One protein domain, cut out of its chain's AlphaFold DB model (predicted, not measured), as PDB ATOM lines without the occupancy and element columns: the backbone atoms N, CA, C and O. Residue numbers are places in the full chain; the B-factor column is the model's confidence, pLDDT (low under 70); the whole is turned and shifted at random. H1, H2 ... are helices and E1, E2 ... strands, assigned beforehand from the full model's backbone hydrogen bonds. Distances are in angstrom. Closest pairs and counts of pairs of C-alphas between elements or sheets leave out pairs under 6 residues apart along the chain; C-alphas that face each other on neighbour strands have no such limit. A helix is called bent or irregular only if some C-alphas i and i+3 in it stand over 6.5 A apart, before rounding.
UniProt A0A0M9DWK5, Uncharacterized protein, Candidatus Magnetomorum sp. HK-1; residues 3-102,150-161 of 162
ATOM      1  N   GLU A   3      40.276  25.952   0.605       83.81
ATOM      2  CA  GLU A   3      40.124  24.502   0.540       83.81
ATOM      3  C   GLU A   3      41.482  23.822   0.713       83.81
ATOM      4  O   GLU A   3      42.454  24.102   0.017       83.81
ATOM      5  N   THR A   4      41.558  22.852   1.617       83.00
ATOM      6  CA  THR A   4      42.759  22.039   1.810       83.00
ATOM      7  C   THR A   4      42.410  20.562   1.771       83.00
ATOM      8  O   THR A   4      41.326  20.131   2.158       83.00
ATOM      9  N   PHE A   5      43.362  19.750   1.323       81.06
ATOM     10  CA  PHE A   5      43.226  18.304   1.293       81.06
ATOM     11  C   PHE A   5      44.298  17.612   2.127       81.06
ATOM     12  O   PHE A   5      45.473  17.973   2.091       81.06
ATOM     13  N   ILE A   6      43.899  16.547   2.816       79.50
ATOM     14  CA  ILE A   6      44.800  15.699   3.593       79.50
ATOM     15  C   ILE A   6      44.609  14.237   3.203       79.50
ATOM     16  O   ILE A   6      43.492  13.758   3.029       79.50
ATOM     17  N   ASN A   7      45.713  13.512   3.049       78.56
ATOM     18  CA  ASN A   7      45.676  12.079   2.783       78.56
ATOM     19  C   ASN A   7      45.828  11.306   4.098       78.56
ATOM     20  O   ASN A   7      46.631  11.688   4.945       78.56
ATOM     21  N   LYS A   8      45.113  10.188   4.245       72.44
ATOM     22  CA  LYS A   8      45.150   9.319   5.432       72.44
ATOM     23  C   LYS A   8      46.571   8.878   5.788       72.44
ATOM     24  O   LYS A   8      46.906   8.823   6.962       72.44
ATOM     25  N   ASN A   9      47.404   8.606   4.783       73.75
ATOM     26  CA  ASN A   9      48.792   8.191   4.981       73.75
ATOM     27  C   ASN A   9      49.774   9.333   4.652       73.75
ATOM     28  O   ASN A   9      50.852   9.090   4.102       73.75
ATOM     29  N   HIS A  10      49.394  10.591   4.931       64.88
ATOM     30  CA  HIS A  10      50.280  11.740   4.751       64.88
ATOM     31  C   HIS A  10      51.521  11.575   5.637       64.88
ATOM     32  O   HIS A  10      51.436  11.570   6.860       64.88
ATOM     33  N   SER A  11      52.671  11.384   4.999       65.94
ATOM     34  CA  SER A  11      53.957  11.144   5.649       65.94
ATOM     35  C   SER A  11      55.068  11.764   4.809       65.94
ATOM     36  O   SER A  11      54.966  11.822   3.577       65.94
ATOM     37  N   SER A  12      56.131  12.224   5.468       60.69
ATOM     38  CA  SER A  12      57.337  12.717   4.806       60.69
ATOM     39  C   SER A  12      57.917  11.638   3.890       60.69
ATOM     40  O   SER A  12      57.860  10.439   4.182       60.69
ATOM     41  N   GLN A  13      58.442  12.046   2.730       59.88
ATOM     42  CA  GLN A  13      59.036  11.104   1.777       59.88
ATOM     43  C   GLN A  13      60.223  10.365   2.403       59.88
ATOM     44  O   GLN A  13      60.333   9.153   2.229       59.88
ATOM     45  N   PHE A  14      61.016  11.094   3.184       66.62
ATOM     46  CA  PHE A  14      62.170  10.608   3.922       66.62
ATOM     47  C   PHE A  14      61.925  10.778   5.423       66.62
ATOM     48  O   PHE A  14      61.384  11.801   5.853       66.62
ATOM     49  N   THR A  15      62.330   9.783   6.201       69.19
ATOM     50  CA  THR A  15      62.314   9.804   7.665       69.19
ATOM     51  C   THR A  15      63.611   9.164   8.133       69.19
ATOM     52  O   THR A  15      63.999   8.123   7.608       69.19
ATOM     53  N   TRP A  16      64.287   9.799   9.086       74.69
ATOM     54  CA  TRP A  16      65.451   9.219   9.750       74.69
ATOM     55  C   TRP A  16      64.968   8.239  10.817       74.69
ATOM     56  O   TRP A  16      64.082   8.586  11.596       74.69
ATOM     57  N   TYR A  17      65.529   7.036  10.832       74.50
ATOM     58  CA  TYR A  17      65.292   6.030  11.863       74.50
ATOM     59  C   TYR A  17      66.628   5.410  12.273       74.50
ATOM     60  O   TYR A  17      67.586   5.421  11.492       74.50
ATOM     61  N   LEU A  18      66.703   4.930  13.509       75.50
ATOM     62  CA  LEU A  18      67.869   4.247  14.050       75.50
ATOM     63  C   LEU A  18      67.790   2.757  13.696       75.50
ATOM     64  O   LEU A  18      66.711   2.188  13.554       75.50
ATOM     65  N   GLU A  19      68.938   2.098  13.543       68.19
ATOM     66  CA  GLU A  19      69.000   0.674  13.172       68.19
ATOM     67  C   GLU A  19      68.334  -0.238  14.227       68.19
ATOM     68  O   GLU A  19      67.777  -1.287  13.906       68.19
ATOM     69  N   GLU A  20      68.308   0.224  15.478       74.75
ATOM     70  CA  GLU A  20      67.640  -0.393  16.629       74.75
ATOM     71  C   GLU A  20      66.101  -0.287  16.610       74.75
ATOM     72  O   GLU A  20      65.436  -1.074  17.285       74.75
ATOM     73  N   ASP A  21      65.516   0.593  15.785       68.75
ATOM     74  CA  ASP A  21      64.055   0.763  15.671       68.75
ATOM     75  C   ASP A  21      63.365  -0.433  14.974       68.75
ATOM     76  O   ASP A  21      62.141  -0.592  15.040       68.75
ATOM     77  N   GLY A  22      64.134  -1.322  14.330       63.41
ATOM     78  CA  GLY A  22      63.651  -2.581  13.758       63.41
ATOM     79  C   GLY A  22      62.580  -2.433  12.653       63.41
ATOM     80  O   GLY A  22      62.351  -1.348  12.118       63.41
ATOM     81  N   PRO A  23      61.872  -3.521  12.278       59.06
ATOM     82  CA  PRO A  23      60.854  -3.530  11.211       59.06
ATOM     83  C   PRO A  23      59.555  -2.776  11.570       59.06
ATOM     84  O   PRO A  23      58.542  -2.902  10.877       59.06
ATOM     85  N   TRP A  24      59.555  -2.001  12.656       59.25
ATOM     86  CA  TRP A  24      58.397  -1.259  13.154       59.25
ATOM     87  C   TRP A  24      58.154   0.054  12.398       59.25
ATOM     88  O   TRP A  24      57.072   0.631  12.501       59.25
ATOM     89  N   VAL A  25      59.095   0.480  11.546       63.59
ATOM     90  CA  VAL A  25      58.922   1.593  10.598       63.59
ATOM     91  C   VAL A  25      58.132   1.119   9.366       63.59
ATOM     92  O   VAL A  25      58.620   1.083   8.238       63.59
ATOM     93  N   ASN A  26      56.876   0.717   9.571       63.84
ATOM     94  CA  ASN A  26      55.984   0.312   8.486       63.84
ATOM     95  C   ASN A  26      55.300   1.537   7.868       63.84
ATOM     96  O   ASN A  26      54.237   1.978   8.311       63.84
ATOM     97  N   LYS A  27      55.904   2.091   6.812       63.19
ATOM     98  CA  LYS A  27      55.253   3.104   5.975       63.19
ATOM     99  C   LYS A  27      54.249   2.419   5.037       63.19
ATOM    100  O   LYS A  27      54.660   1.593   4.221       63.19
ATOM    101  N   PRO A  28      52.947   2.759   5.084       61.28
ATOM    102  CA  PRO A  28      51.991   2.238   4.114       61.28
ATOM    103  C   PRO A  28      52.410   2.664   2.699       61.28
ATOM    104  O   PRO A  28      52.675   3.843   2.468       61.28
ATOM    105  N   SER A  29      52.453   1.734   1.738       59.66
ATOM    106  CA  SER A  29      52.943   2.033   0.377       59.66
ATOM    107  C   SER A  29      52.013   2.951  -0.432       59.66
ATOM    108  O   SER A  29      52.431   3.557  -1.418       59.66
ATOM    109  N   VAL A  30      50.753   3.089  -0.011       65.38
ATOM    110  CA  VAL A  30      49.713   3.852  -0.713       65.38
ATOM    111  C   VAL A  30      49.355   5.105   0.083       65.38
ATOM    112  O   VAL A  30      49.243   5.048   1.304       65.38
ATOM    113  N   LYS A  31      49.088   6.233  -0.593       64.19
ATOM    114  CA  LYS A  31      48.694   7.516   0.039       64.19
ATOM    115  C   LYS A  31      47.414   7.436   0.899       64.19
ATOM    116  O   LYS A  31      47.210   8.280   1.767       64.19
ATOM    117  N   GLY A  32      46.587   6.405   0.714       71.25
ATOM    118  CA  GLY A  32      45.347   6.204   1.468       71.25
ATOM    119  C   GLY A  32      44.212   7.133   1.023       71.25
ATOM    120  O   GLY A  32      44.312   7.813   0.004       71.25
ATOM    121  N   GLN A  33      43.110   7.128   1.777       78.44
ATOM    122  CA  GLN A  33      41.925   7.959   1.516       78.44
ATOM    123  C   GLN A  33      42.266   9.453   1.589       78.44
ATOM    124  O   GLN A  33      43.051   9.858   2.443       78.44
ATOM    125  N   ARG A  34      41.671  10.269   0.716       81.94
ATOM    126  CA  ARG A  34      41.837  11.729   0.714       81.94
ATOM    127  C   ARG A  34      40.616  12.378   1.349       81.94
ATOM    128  O   ARG A  34      39.495  12.059   0.968       81.94
ATOM    129  N   PHE A  35      40.844  13.294   2.275       84.81
ATOM    130  CA  PHE A  35      39.824  14.153   2.854       84.81
ATOM    131  C   PHE A  35      39.955  15.552   2.272       84.81
ATOM    132  O   PHE A  35      41.070  16.039   2.068       84.81
ATOM    133  N   ILE A  36      38.813  16.170   2.006       86.06
ATOM    134  CA  ILE A  36      38.687  17.565   1.604       86.06
ATOM    135  C   ILE A  36      38.141  18.320   2.808       86.06
ATOM    136  O   ILE A  36      37.178  17.875   3.434       86.06
ATOM    137  N   ILE A  37      38.797  19.423   3.149       88.31
ATOM    138  CA  ILE A  37      38.455  20.315   4.250       88.31
ATOM    139  C   ILE A  37      38.229  21.695   3.648       88.31
ATOM    140  O   ILE A  37      39.110  22.233   2.982       88.31
ATOM    141  N   LEU A  38      37.067  22.272   3.920       89.94
ATOM    142  CA  LEU A  38      36.683  23.598   3.463       89.94
ATOM    143  C   LEU A  38      36.250  24.433   4.661       89.94
ATOM    144  O   LEU A  38      35.446  23.982   5.484       89.94
ATOM    145  N   HIS A  39      36.802  25.638   4.777       92.31
ATOM    146  CA  HIS A  39      36.455  26.527   5.877       92.31
ATOM    147  C   HIS A  39      36.682  28.006   5.536       92.31
ATOM    148  O   HIS A  39      37.292  28.373   4.528       92.31
ATOM    149  N   ALA A  40      36.188  28.877   6.410       92.75
ATOM    150  CA  ALA A  40      36.292  30.316   6.291       92.75
ATOM    151  C   ALA A  40      36.731  30.926   7.621       92.75
ATOM    152  O   ALA A  40      36.316  30.495   8.699       92.75
ATOM    153  N   ILE A  41      37.567  31.952   7.513       91.69
ATOM    154  CA  ILE A  41      38.079  32.726   8.634       91.69
ATOM    155  C   ILE A  41      37.793  34.205   8.379       91.69
ATOM    156  O   ILE A  41      37.845  34.674   7.241       91.69
ATOM    157  N   THR A  42      37.467  34.914   9.448       90.50
ATOM    158  CA  THR A  42      37.293  36.367   9.511       90.50
ATOM    159  C   THR A  42      38.393  36.961  10.389       90.50
ATOM    160  O   THR A  42      39.162  36.222  11.007       90.50
ATOM    161  N   LYS A  43      38.470  38.292  10.500       89.19
ATOM    162  CA  LYS A  43      39.405  38.939  11.438       89.19
ATOM    163  C   LYS A  43      39.127  38.601  12.914       89.19
ATOM    164  O   LYS A  43      40.031  38.695  13.735       89.19
ATOM    165  N   GLU A  44      37.927  38.129  13.233       88.81
ATOM    166  CA  GLU A  44      37.484  37.693  14.562       88.81
ATOM    167  C   GLU A  44      37.689  36.185  14.789       88.81
ATOM    168  O   GLU A  44      37.415  35.680  15.877       88.81
ATOM    169  N   GLY A  45      38.193  35.458  13.786       91.56
ATOM    170  CA  GLY A  45      38.453  34.023  13.848       91.56
ATOM    171  C   GLY A  45      37.559  33.202  12.921       91.56
ATOM    172  O   GLY A  45      37.012  33.702  11.934       91.56
ATOM    173  N   TRP A  46      37.471  31.901  13.200       91.94
ATOM    174  CA  TRP A  46      36.746  30.936  12.372       91.94
ATOM    175  C   TRP A  46      35.251  31.245  12.311       91.94
ATOM    176  O   TRP A  46      34.618  31.493  13.337       91.94
ATOM    177  N   VAL A  47      34.678  31.178  11.108       92.62
ATOM    178  CA  VAL A  47      33.230  31.314  10.922       92.62
ATOM    179  C   VAL A  47      32.558  30.085  11.515       92.62
ATOM    180  O   VAL A  47      32.792  28.963  11.063       92.62
ATOM    181  N   LYS A  48      31.736  30.275  12.545       91.88
ATOM    182  CA  LYS A  48      31.038  29.165  13.195       91.88
ATOM    183  C   LYS A  48      30.160  28.427  12.174       91.88
ATOM    184  O   LYS A  48      29.587  29.050  11.293       91.88
ATOM    185  N   ASP A  49      30.109  27.100  12.263       91.25
ATOM    186  CA  ASP A  49      29.266  26.237  11.419       91.25
ATOM    187  C   ASP A  49      29.556  26.284   9.899       91.25
ATOM    188  O   ASP A  49      28.844  25.670   9.113       91.25
ATOM    189  N   ALA A  50      30.666  26.910   9.483       91.69
ATOM    190  CA  ALA A  50      31.128  26.937   8.090       91.69
ATOM    191  C   ALA A  50      32.176  25.859   7.752       91.69
ATOM    192  O   ALA A  50      32.823  25.932   6.705       91.69
ATOM    193  N   LYS A  51      32.435  24.905   8.653       92.44
ATOM    194  CA  LYS A  51      33.445  23.855   8.453       92.44
ATOM    195  C   LYS A  51      32.822  22.648   7.763       92.44
ATOM    196  O   LYS A  51      31.997  21.963   8.363       92.44
ATOM    197  N   LEU A  52      33.329  22.307   6.584       89.25
ATOM    198  CA  LEU A  52      32.948  21.103   5.853       89.25
ATOM    199  C   LEU A  52      34.147  20.162   5.707       89.25
ATOM    200  O   LEU A  52      35.233  20.584   5.319       89.25
ATOM    201  N   VAL A  53      33.947  18.880   6.026       87.88
ATOM    202  CA  VAL A  53      34.959  17.824   5.870       87.88
ATOM    203  C   VAL A  53      34.313  16.581   5.268       87.88
ATOM    204  O   VAL A  53      33.359  16.060   5.841       87.88
ATOM    205  N   PHE A  54      34.833  16.081   4.145       84.94
ATOM    206  CA  PHE A  54      34.331  14.855   3.507       84.94
ATOM    207  C   PHE A  54      35.431  14.041   2.807       84.94
ATOM    208  O   PHE A  54      36.528  14.529   2.543       84.94
ATOM    209  N   GLU A  55      35.151  12.761   2.542       82.62
ATOM    210  CA  GLU A  55      36.081  11.812   1.913       82.62
ATOM    211  C   GLU A  55      35.937  11.830   0.379       82.62
ATOM    212  O   GLU A  55      34.871  11.526  -0.151       82.62
ATOM    213  N   ALA A  56      37.030  12.081  -0.347       74.56
ATOM    214  CA  ALA A  56      37.053  12.349  -1.790       74.56
ATOM    215  C   ALA A  56      36.736  11.145  -2.712       74.56
ATOM    216  O   ALA A  56      36.956  11.226  -3.918       74.56
ATOM    217  N   ASN A  57      36.254  10.017  -2.181       66.69
ATOM    218  CA  ASN A  57      35.986   8.787  -2.947       66.69
ATOM    219  C   ASN A  57      34.742   8.009  -2.498       66.69
ATOM    220  O   ASN A  57      34.397   6.999  -3.118       66.69
ATOM    221  N   LYS A  58      34.040   8.447  -1.448       59.44
ATOM    222  CA  LYS A  58      32.779   7.812  -1.063       59.44
ATOM    223  C   LYS A  58      31.624   8.473  -1.802       59.44
ATOM    224  O   LYS A  58      31.389   9.666  -1.684       59.44
ATOM    225  N   ARG A  59      30.860   7.661  -2.537       56.72
ATOM    226  CA  ARG A  59      29.563   8.041  -3.127       56.72
ATOM    227  C   ARG A  59      28.429   8.102  -2.094       56.72
ATOM    228  O   ARG A  59      27.272   8.213  -2.478       56.72
ATOM    229  N   THR A  60      28.730   7.983  -0.805       49.00
ATOM    230  CA  THR A  60      27.729   7.913   0.263       49.00
ATOM    231  C   THR A  60      27.539   9.279   0.908       49.00
ATOM    232  O   THR A  60      28.490   9.808   1.476       49.00
ATOM    233  N   GLY A  61      26.313   9.796   0.871       59.28
ATOM    234  CA  GLY A  61      25.963  11.129   1.368       59.28
ATOM    235  C   GLY A  61      25.577  12.068   0.231       59.28
ATOM    236  O   GLY A  61      25.577  11.675  -0.924       59.28
ATOM    237  N   ASP A  62      25.234  13.298   0.569       59.62
ATOM    238  CA  ASP A  62      24.855  14.377  -0.345       59.62
ATOM    239  C   ASP A  62      26.052  15.111  -0.977       59.62
ATOM    240  O   ASP A  62      25.857  15.961  -1.843       59.62
ATOM    241  N   TYR A  63      27.274  14.760  -0.561       65.06
ATOM    242  CA  TYR A  63      28.538  15.208  -1.141       65.06
ATOM    243  C   TYR A  63      29.209  14.024  -1.840       65.06
ATOM    244  O   TYR A  63      29.803  13.148  -1.206       65.06
ATOM    245  N   HIS A  64      29.071  13.966  -3.163       60.59
ATOM    246  CA  HIS A  64      29.578  12.861  -3.974       60.59
ATOM    247  C   HIS A  64      30.926  13.234  -4.617       60.59
ATOM    248  O   HIS A  64      30.970  14.035  -5.546       60.59
ATOM    249  N   GLY A  65      32.026  12.603  -4.196       67.00
ATOM    250  CA  GLY A  65      33.301  12.637  -4.935       67.00
ATOM    251  C   GLY A  65      34.256  13.784  -4.577       67.00
ATOM    252  O   GLY A  65      34.434  14.090  -3.405       67.00
ATOM    253  N   GLN A  66      34.955  14.339  -5.576       75.75
ATOM    254  CA  GLN A  66      35.872  15.479  -5.404       75.75
ATOM    255  C   GLN A  66      35.107  16.807  -5.290       75.75
ATOM    256  O   GLN A  66      33.908  16.870  -5.567       75.75
ATOM    257  N   MET A  67      35.802  17.876  -4.899       82.25
ATOM    258  CA  MET A  67      35.209  19.208  -4.874       82.25
ATOM    259  C   MET A  67      34.800  19.659  -6.283       82.25
ATOM    260  O   MET A  67      35.552  19.501  -7.245       82.25
ATOM    261  N   ASN A  68      33.584  20.186  -6.402       84.25
ATOM    262  CA  ASN A  68      32.990  20.667  -7.644       84.25
ATOM    263  C   ASN A  68      32.027  21.832  -7.349       84.25
ATOM    264  O   ASN A  68      31.819  22.189  -6.189       84.25
ATOM    265  N   TRP A  69      31.434  22.410  -8.398       83.94
ATOM    266  CA  TRP A  69      30.486  23.519  -8.256       83.94
ATOM    267  C   TRP A  69      29.293  23.185  -7.357       83.94
ATOM    268  O   TRP A  69      28.926  23.998  -6.515       83.94
ATOM    269  N   ASP A  70      28.694  22.003  -7.498       85.06
ATOM    270  CA  ASP A  70      27.480  21.645  -6.756       85.06
ATOM    271  C   ASP A  70      27.760  21.539  -5.251       85.06
ATOM    272  O   ASP A  70      27.063  22.139  -4.432       85.06
ATOM    273  N   ASN A  71      28.843  20.849  -4.883       85.50
ATOM    274  CA  ASN A  71      29.299  20.727  -3.499       85.50
ATOM    275  C   ASN A  71      29.674  22.099  -2.921       85.50
ATOM    276  O   ASN A  71      29.299  22.426  -1.792       85.50
ATOM    277  N   PHE A  72      30.386  22.914  -3.705       88.00
ATOM    278  CA  PHE A  72      30.816  24.244  -3.292       88.00
ATOM    279  C   PHE A  72      29.645  25.205  -3.088       88.00
ATOM    280  O   PHE A  72      29.525  25.807  -2.025       88.00
ATOM    281  N   SER A  73      28.766  25.332  -4.082       88.62
ATOM    282  CA  SER A  73      27.608  26.228  -4.041       88.62
ATOM    283  C   SER A  73      26.649  25.852  -2.913       88.62
ATOM    284  O   SER A  73      26.168  26.731  -2.200       88.62
ATOM    285  N   LYS A  74      26.446  24.551  -2.666       89.38
ATOM    286  CA  LYS A  74      25.665  24.073  -1.525       89.38
ATOM    287  C   LYS A  74      26.267  24.505  -0.190       89.38
ATOM    288  O   LYS A  74      25.550  25.051   0.644       89.38
ATOM    289  N   TRP A  75      27.569  24.299   0.011       91.00
ATOM    290  CA  TRP A  75      28.255  24.778   1.214       91.00
ATOM    291  C   TRP A  75      28.180  26.303   1.346       91.00
ATOM    292  O   TRP A  75      27.889  26.821   2.424       91.00
ATOM    293  N   PHE A  76      28.385  27.023   0.244       91.06
ATOM    294  CA  PHE A  76      28.369  28.480   0.212       91.06
ATOM    295  C   PHE A  76      27.018  29.023   0.692       91.06
ATOM    296  O   PHE A  76      26.972  29.842   1.606       91.06
ATOM    297  N   ILE A  77      25.916  28.494   0.153       90.31
ATOM    298  CA  ILE A  77      24.551  28.916   0.495       90.31
ATOM    299  C   ILE A  77      24.144  28.454   1.896       90.31
ATOM    300  O   ILE A  77      23.546  29.218   2.645       90.31
ATOM    301  N   GLN A  78      24.423  27.199   2.254       90.62
ATOM    302  CA  GLN A  78      23.845  26.588   3.457       90.62
ATOM    303  C   GLN A  78      24.692  26.784   4.715       90.62
ATOM    304  O   GLN A  78      24.155  26.719   5.817       90.62
ATOM    305  N   GLN A  79      26.004  26.983   4.573       91.19
ATOM    306  CA  GLN A  79      26.935  27.047   5.701       91.19
ATOM    307  C   GLN A  79      27.711  28.359   5.754       91.19
ATOM    308  O   GLN A  79      27.909  28.884   6.845       91.19
ATOM    309  N   LEU A  80      28.156  28.917   4.624       91.94
ATOM    310  CA  LEU A  80      28.938  30.154   4.661       91.94
ATOM    311  C   LEU A  80      28.046  31.388   4.836       91.94
ATOM    312  O   LEU A  80      28.159  32.074   5.850       91.94
ATOM    313  N   LEU A  81      27.163  31.665   3.872       91.25
ATOM    314  CA  LEU A  81      26.346  32.885   3.847       91.25
ATOM    315  C   LEU A  81      25.519  33.119   5.127       91.25
ATOM    316  O   LEU A  81      25.515  34.255   5.601       91.25
ATOM    317  N   PRO A  82      24.889  32.102   5.748       91.25
ATOM    318  CA  PRO A  82      24.097  32.311   6.960       91.25
ATOM    319  C   PRO A  82      24.940  32.648   8.197       91.25
ATOM    320  O   PRO A  82      24.412  33.186   9.167       91.25
ATOM    321  N   ASN A  83      26.235  32.309   8.185       90.75
ATOM    322  CA  ASN A  83      27.104  32.389   9.358       90.75
ATOM    323  C   ASN A  83      28.154  33.508   9.280       90.75
ATOM    324  O   ASN A  83      28.837  33.774  10.273       90.75
ATOM    325  N   ILE A  84      28.303  34.176   8.133       90.38
ATOM    326  CA  ILE A  84      29.187  35.339   7.999       90.38
ATOM    327  C   ILE A  84      28.468  36.642   8.386       90.38
ATOM    328  O   ILE A  84      27.253  36.760   8.223       90.38
ATOM    329  N   PRO A  85      29.199  37.664   8.866       87.19
ATOM    330  CA  PRO A  85      28.622  38.981   9.112       87.19
ATOM    331  C   PRO A  85      28.006  39.600   7.847       87.19
ATOM    332  O   PRO A  85      28.508  39.403   6.736       87.19
ATOM    333  N   LYS A  86      26.961  40.423   8.013       86.00
ATOM    334  CA  LYS A  86      26.420  41.235   6.911       86.00
ATOM    335  C   LYS A  86      27.505  42.159   6.339       86.00
ATOM    336  O   LYS A  86      28.378  42.617   7.075       86.00
ATOM    337  N   ASN A  87      27.418  42.454   5.040       84.44
ATOM    338  CA  ASN A  87      28.375  43.299   4.305       84.44
ATOM    339  C   ASN A  87      29.827  42.782   4.346       84.44
ATOM    340  O   ASN A  87      30.777  43.563   4.403       84.44
ATOM    341  N   SER A  88      30.003  41.459   4.336       86.38
ATOM    342  CA  SER A  88      31.324  40.834   4.279       86.38
ATOM    343  C   SER A  88      31.875  40.803   2.852       86.38
ATOM    344  O   SER A  88      31.154  40.498   1.905       86.38
ATOM    345  N   LEU A  89      33.183  41.038   2.715       87.06
ATOM    346  CA  LEU A  89      33.928  40.754   1.489       87.06
ATOM    347  C   LEU A  89      34.468  39.321   1.547       87.06
ATOM    348  O   LEU A  89      35.270  38.991   2.423       87.06
ATOM    349  N   ILE A  90      34.047  38.475   0.609       89.00
ATOM    350  CA  ILE A  90      34.511  37.090   0.516       89.00
ATOM    351  C   ILE A  90      35.695  37.032  -0.449       89.00
ATOM    352  O   ILE A  90      35.567  37.361  -1.623       89.00
ATOM    353  N   VAL A  91      36.849  36.594   0.052       85.88
ATOM    354  CA  VAL A  91      38.068  36.387  -0.745       85.88
ATOM    355  C   VAL A  91      38.350  34.889  -0.855       85.88
ATOM    356  O   VAL A  91      38.272  34.171   0.151       85.88
ATOM    357  N   MET A  92      38.654  34.428  -2.067       87.06
ATOM    358  CA  MET A  92      38.850  33.020  -2.441       87.06
ATOM    359  C   MET A  92      40.038  32.898  -3.400       87.06
ATOM    360  O   MET A  92      40.451  33.895  -4.000       87.06
ATOM    361  N   ASP A  93      40.588  31.696  -3.543       82.44
ATOM    362  CA  ASP A  93      41.579  31.392  -4.569       82.44
ATOM    363  C   ASP A  93      40.926  31.261  -5.961       82.44
ATOM    364  O   ASP A  93      39.704  31.259  -6.127       82.44
ATOM    365  N   ASN A  94      41.753  31.187  -7.005       80.31
ATOM    366  CA  ASN A  94      41.278  31.123  -8.387       80.31
ATOM    367  C   ASN A  94      41.067  29.672  -8.854       80.31
ATOM    368  O   ASN A  94      41.751  29.196  -9.766       80.31
ATOM    369  N   ALA A  95      40.132  28.956  -8.228       78.50
ATOM    370  CA  ALA A  95      39.769  27.604  -8.646       78.50
ATOM    371  C   ALA A  95      38.704  27.611  -9.758       78.50
ATOM    372  O   ALA A  95      37.803  28.452  -9.800       78.50
ATOM    373  N   GLN A  96      38.764  26.645 -10.680       76.62
ATOM    374  CA  GLN A  96      37.844  26.597 -11.829       76.62
ATOM    375  C   GLN A  96      36.370  26.508 -11.415       76.62
ATOM    376  O   GLN A  96      35.518  27.113 -12.057       76.62
ATOM    377  N   TYR A  97      36.072  25.791 -10.332       77.06
ATOM    378  CA  TYR A  97      34.715  25.658  -9.804       77.06
ATOM    379  C   TYR A  97      34.241  26.884  -9.016       77.06
ATOM    380  O   TYR A  97      33.066  26.940  -8.700       77.06
ATOM    381  N   HIS A  98      35.081  27.879  -8.723       75.38
ATOM    382  CA  HIS A  98      34.601  29.182  -8.234       75.38
ATOM    383  C   HIS A  98      34.148  30.087  -9.387       75.38
ATOM    384  O   HIS A  98      33.274  30.932  -9.221       75.38
ATOM    385  N   ASN A  99      34.688  29.857 -10.585       75.25
ATOM    386  CA  ASN A  99      34.469  30.674 -11.774       75.25
ATOM    387  C   ASN A  99      33.308  30.157 -12.637       75.25
ATOM    388  O   ASN A  99      33.435  30.012 -13.856       75.25
ATOM    389  N   VAL A 100      32.171  29.841 -12.013       76.00
ATOM    390  CA  VAL A 100      30.969  29.452 -12.758       76.00
ATOM    391  C   VAL A 100      30.200  30.708 -13.144       76.00
ATOM    392  O   VAL A 100      29.663  31.420 -12.296       76.00
ATOM    393  N   PHE A 101      30.163  30.972 -14.445       68.19
ATOM    394  CA  PHE A 101      29.435  32.089 -15.030       68.19
ATOM    395  C   PHE A 101      27.914  31.877 -14.947       68.19
ATOM    396  O   PHE A 101      27.423  30.739 -15.015       68.19
ATOM    397  N   SER A 102      27.160  32.965 -14.769       62.44
ATOM    398  CA  SER A 102      25.694  32.934 -14.861       62.44
ATOM    399  C   SER A 102      25.235  32.506 -16.263       62.44
ATOM    400  O   SER A 102      25.993  32.588 -17.225       62.44
ATOM    401  N   ARG A 150      28.062  33.335 -10.843       78.00
ATOM    402  CA  ARG A 150      26.885  32.790 -10.141       78.00
ATOM    403  C   ARG A 150      26.960  33.023  -8.633       78.00
ATOM    404  O   ARG A 150      25.931  33.198  -7.994       78.00
ATOM    405  N   LEU A 151      28.165  33.035  -8.061       82.50
ATOM    406  CA  LEU A 151      28.374  33.313  -6.639       82.50
ATOM    407  C   LEU A 151      27.981  34.737  -6.254       82.50
ATOM    408  O   LEU A 151      27.388  34.916  -5.193       82.50
ATOM    409  N   ASP A 152      28.253  35.714  -7.117       81.94
ATOM    410  CA  ASP A 152      27.903  37.113  -6.868       81.94
ATOM    411  C   ASP A 152      26.383  37.296  -6.890       81.94
ATOM    412  O   ASP A 152      25.825  37.956  -6.009       81.94
ATOM    413  N   GLN A 153      25.698  36.629  -7.826       82.25
ATOM    414  CA  GLN A 153      24.233  36.594  -7.874       82.25
ATOM    415  C   GLN A 153      23.648  35.952  -6.612       82.25
ATOM    416  O   GLN A 153      22.746  36.513  -5.987       82.25
ATOM    417  N   ILE A 154      24.184  34.795  -6.207       83.38
ATOM    418  CA  ILE A 154      23.749  34.079  -5.004       83.38
ATOM    419  C   ILE A 154      23.930  34.967  -3.767       83.38
ATOM    420  O   ILE A 154      22.964  35.193  -3.039       83.38
ATOM    421  N   ALA A 155      25.128  35.519  -3.557       81.94
ATOM    422  CA  ALA A 155      25.418  36.387  -2.420       81.94
ATOM    423  C   ALA A 155      24.485  37.608  -2.399       81.94
ATOM    424  O   ALA A 155      23.845  37.877  -1.384       81.94
ATOM    425  N   SER A 156      24.334  38.299  -3.532       81.75
ATOM    426  CA  SER A 156      23.473  39.485  -3.647       81.75
ATOM    427  C   SER A 156      21.999  39.168  -3.371       81.75
ATOM    428  O   SER A 156      21.307  39.940  -2.700       81.75
ATOM    429  N   SER A 157      21.515  38.016  -3.847       77.75
ATOM    430  CA  SER A 157      20.129  37.581  -3.642       77.75
ATOM    431  C   SER A 157      19.807  37.276  -2.175       77.75
ATOM    432  O   SER A 157      18.727  37.630  -1.700       77.75
ATOM    433  N   GLU A 158      20.751  36.686  -1.440       71.56
ATOM    434  CA  GLU A 158      20.577  36.343  -0.026       71.56
ATOM    435  C   GLU A 158      20.647  37.588   0.870       71.56
ATOM    436  O   GLU A 158      19.821  37.747   1.768       71.56
ATOM    437  N   PHE A 159      21.538  38.545   0.576       63.91
ATOM    438  CA  PHE A 159      21.581  39.817   1.309       63.91
ATOM    439  C   PHE A 159      20.333  40.682   1.090       63.91
ATOM    440  O   PHE A 159      19.911  41.380   2.009       63.91
ATOM    441  N   SER A 160      19.702  40.599  -0.086       58.94
ATOM    442  CA  SER A 160      18.474  41.348  -0.402       58.94
ATOM    443  C   SER A 160      17.229  40.829   0.334       58.94
ATOM    444  O   SER A 160      16.220  41.530   0.404       58.94
ATOM    445  N   ARG A 161      17.275  39.601   0.867       54.03
ATOM    446  CA  ARG A 161      16.174  38.968   1.613       54.03
ATOM    447  C   ARG A 161      16.255  39.171   3.133       54.03
ATOM    448  O   ARG A 161      15.319  38.780   3.829       54.03
TER     449      ARG A 161
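Overview. This is residues 3 to 102 and 150 to 161 of the 162 residues of an uncharacterized protein of Candidatus Magnetomorum sp. HK-1 (UniProt A0A0M9DWK5). There is little regular structure: a small sheet of E1, E2 and E3 sits in the middle, a looping arm reaches out to irregular H1, whose residues 19 to 24 stick out, and H2 and H3 lie towards the opposite end. The 112 printed residues, under half in named elements, are mixed: E1 H1 E2 E3 H2 H3, sheet E1 - E2 - E3, antiparallel. The whole is loose, radius of gyration of the C-alphas 19.1 A, spanning 66 by 33 by 24 A.

Arrangement. E1, residues 3 to 7, neighbours E2, residues 34 to 39; N 4 and O 37 are 2.9 A apart. H1, residues 19 to 24, is not on the sheet; 0 of 2 O i to N i+4 and 0 of 3 O i to N i+3 pairs are within hydrogen-bond range. E2 and E3, residues 52 to 55, form a hairpin; N 36 and O 54 are 2.9 A apart. H2, residues 69 to 80, only grazes the sheet. H3, residues 150 to 159, is close to H2 but not clearly touching; closest C-alphas, Ser 73 and Leu 151, 7.6 A.

Along the chain. E1 begins at C-alpha 3 (40.124, 24.502, 0.540); H3, 14.4 A long, ends at C-alpha 159 (21.581, 39.817, 1.309).

Size, cuts and confidence. Residues 103 to 149 are not printed; C-alphas 102 and 150 are 4.9 A apart.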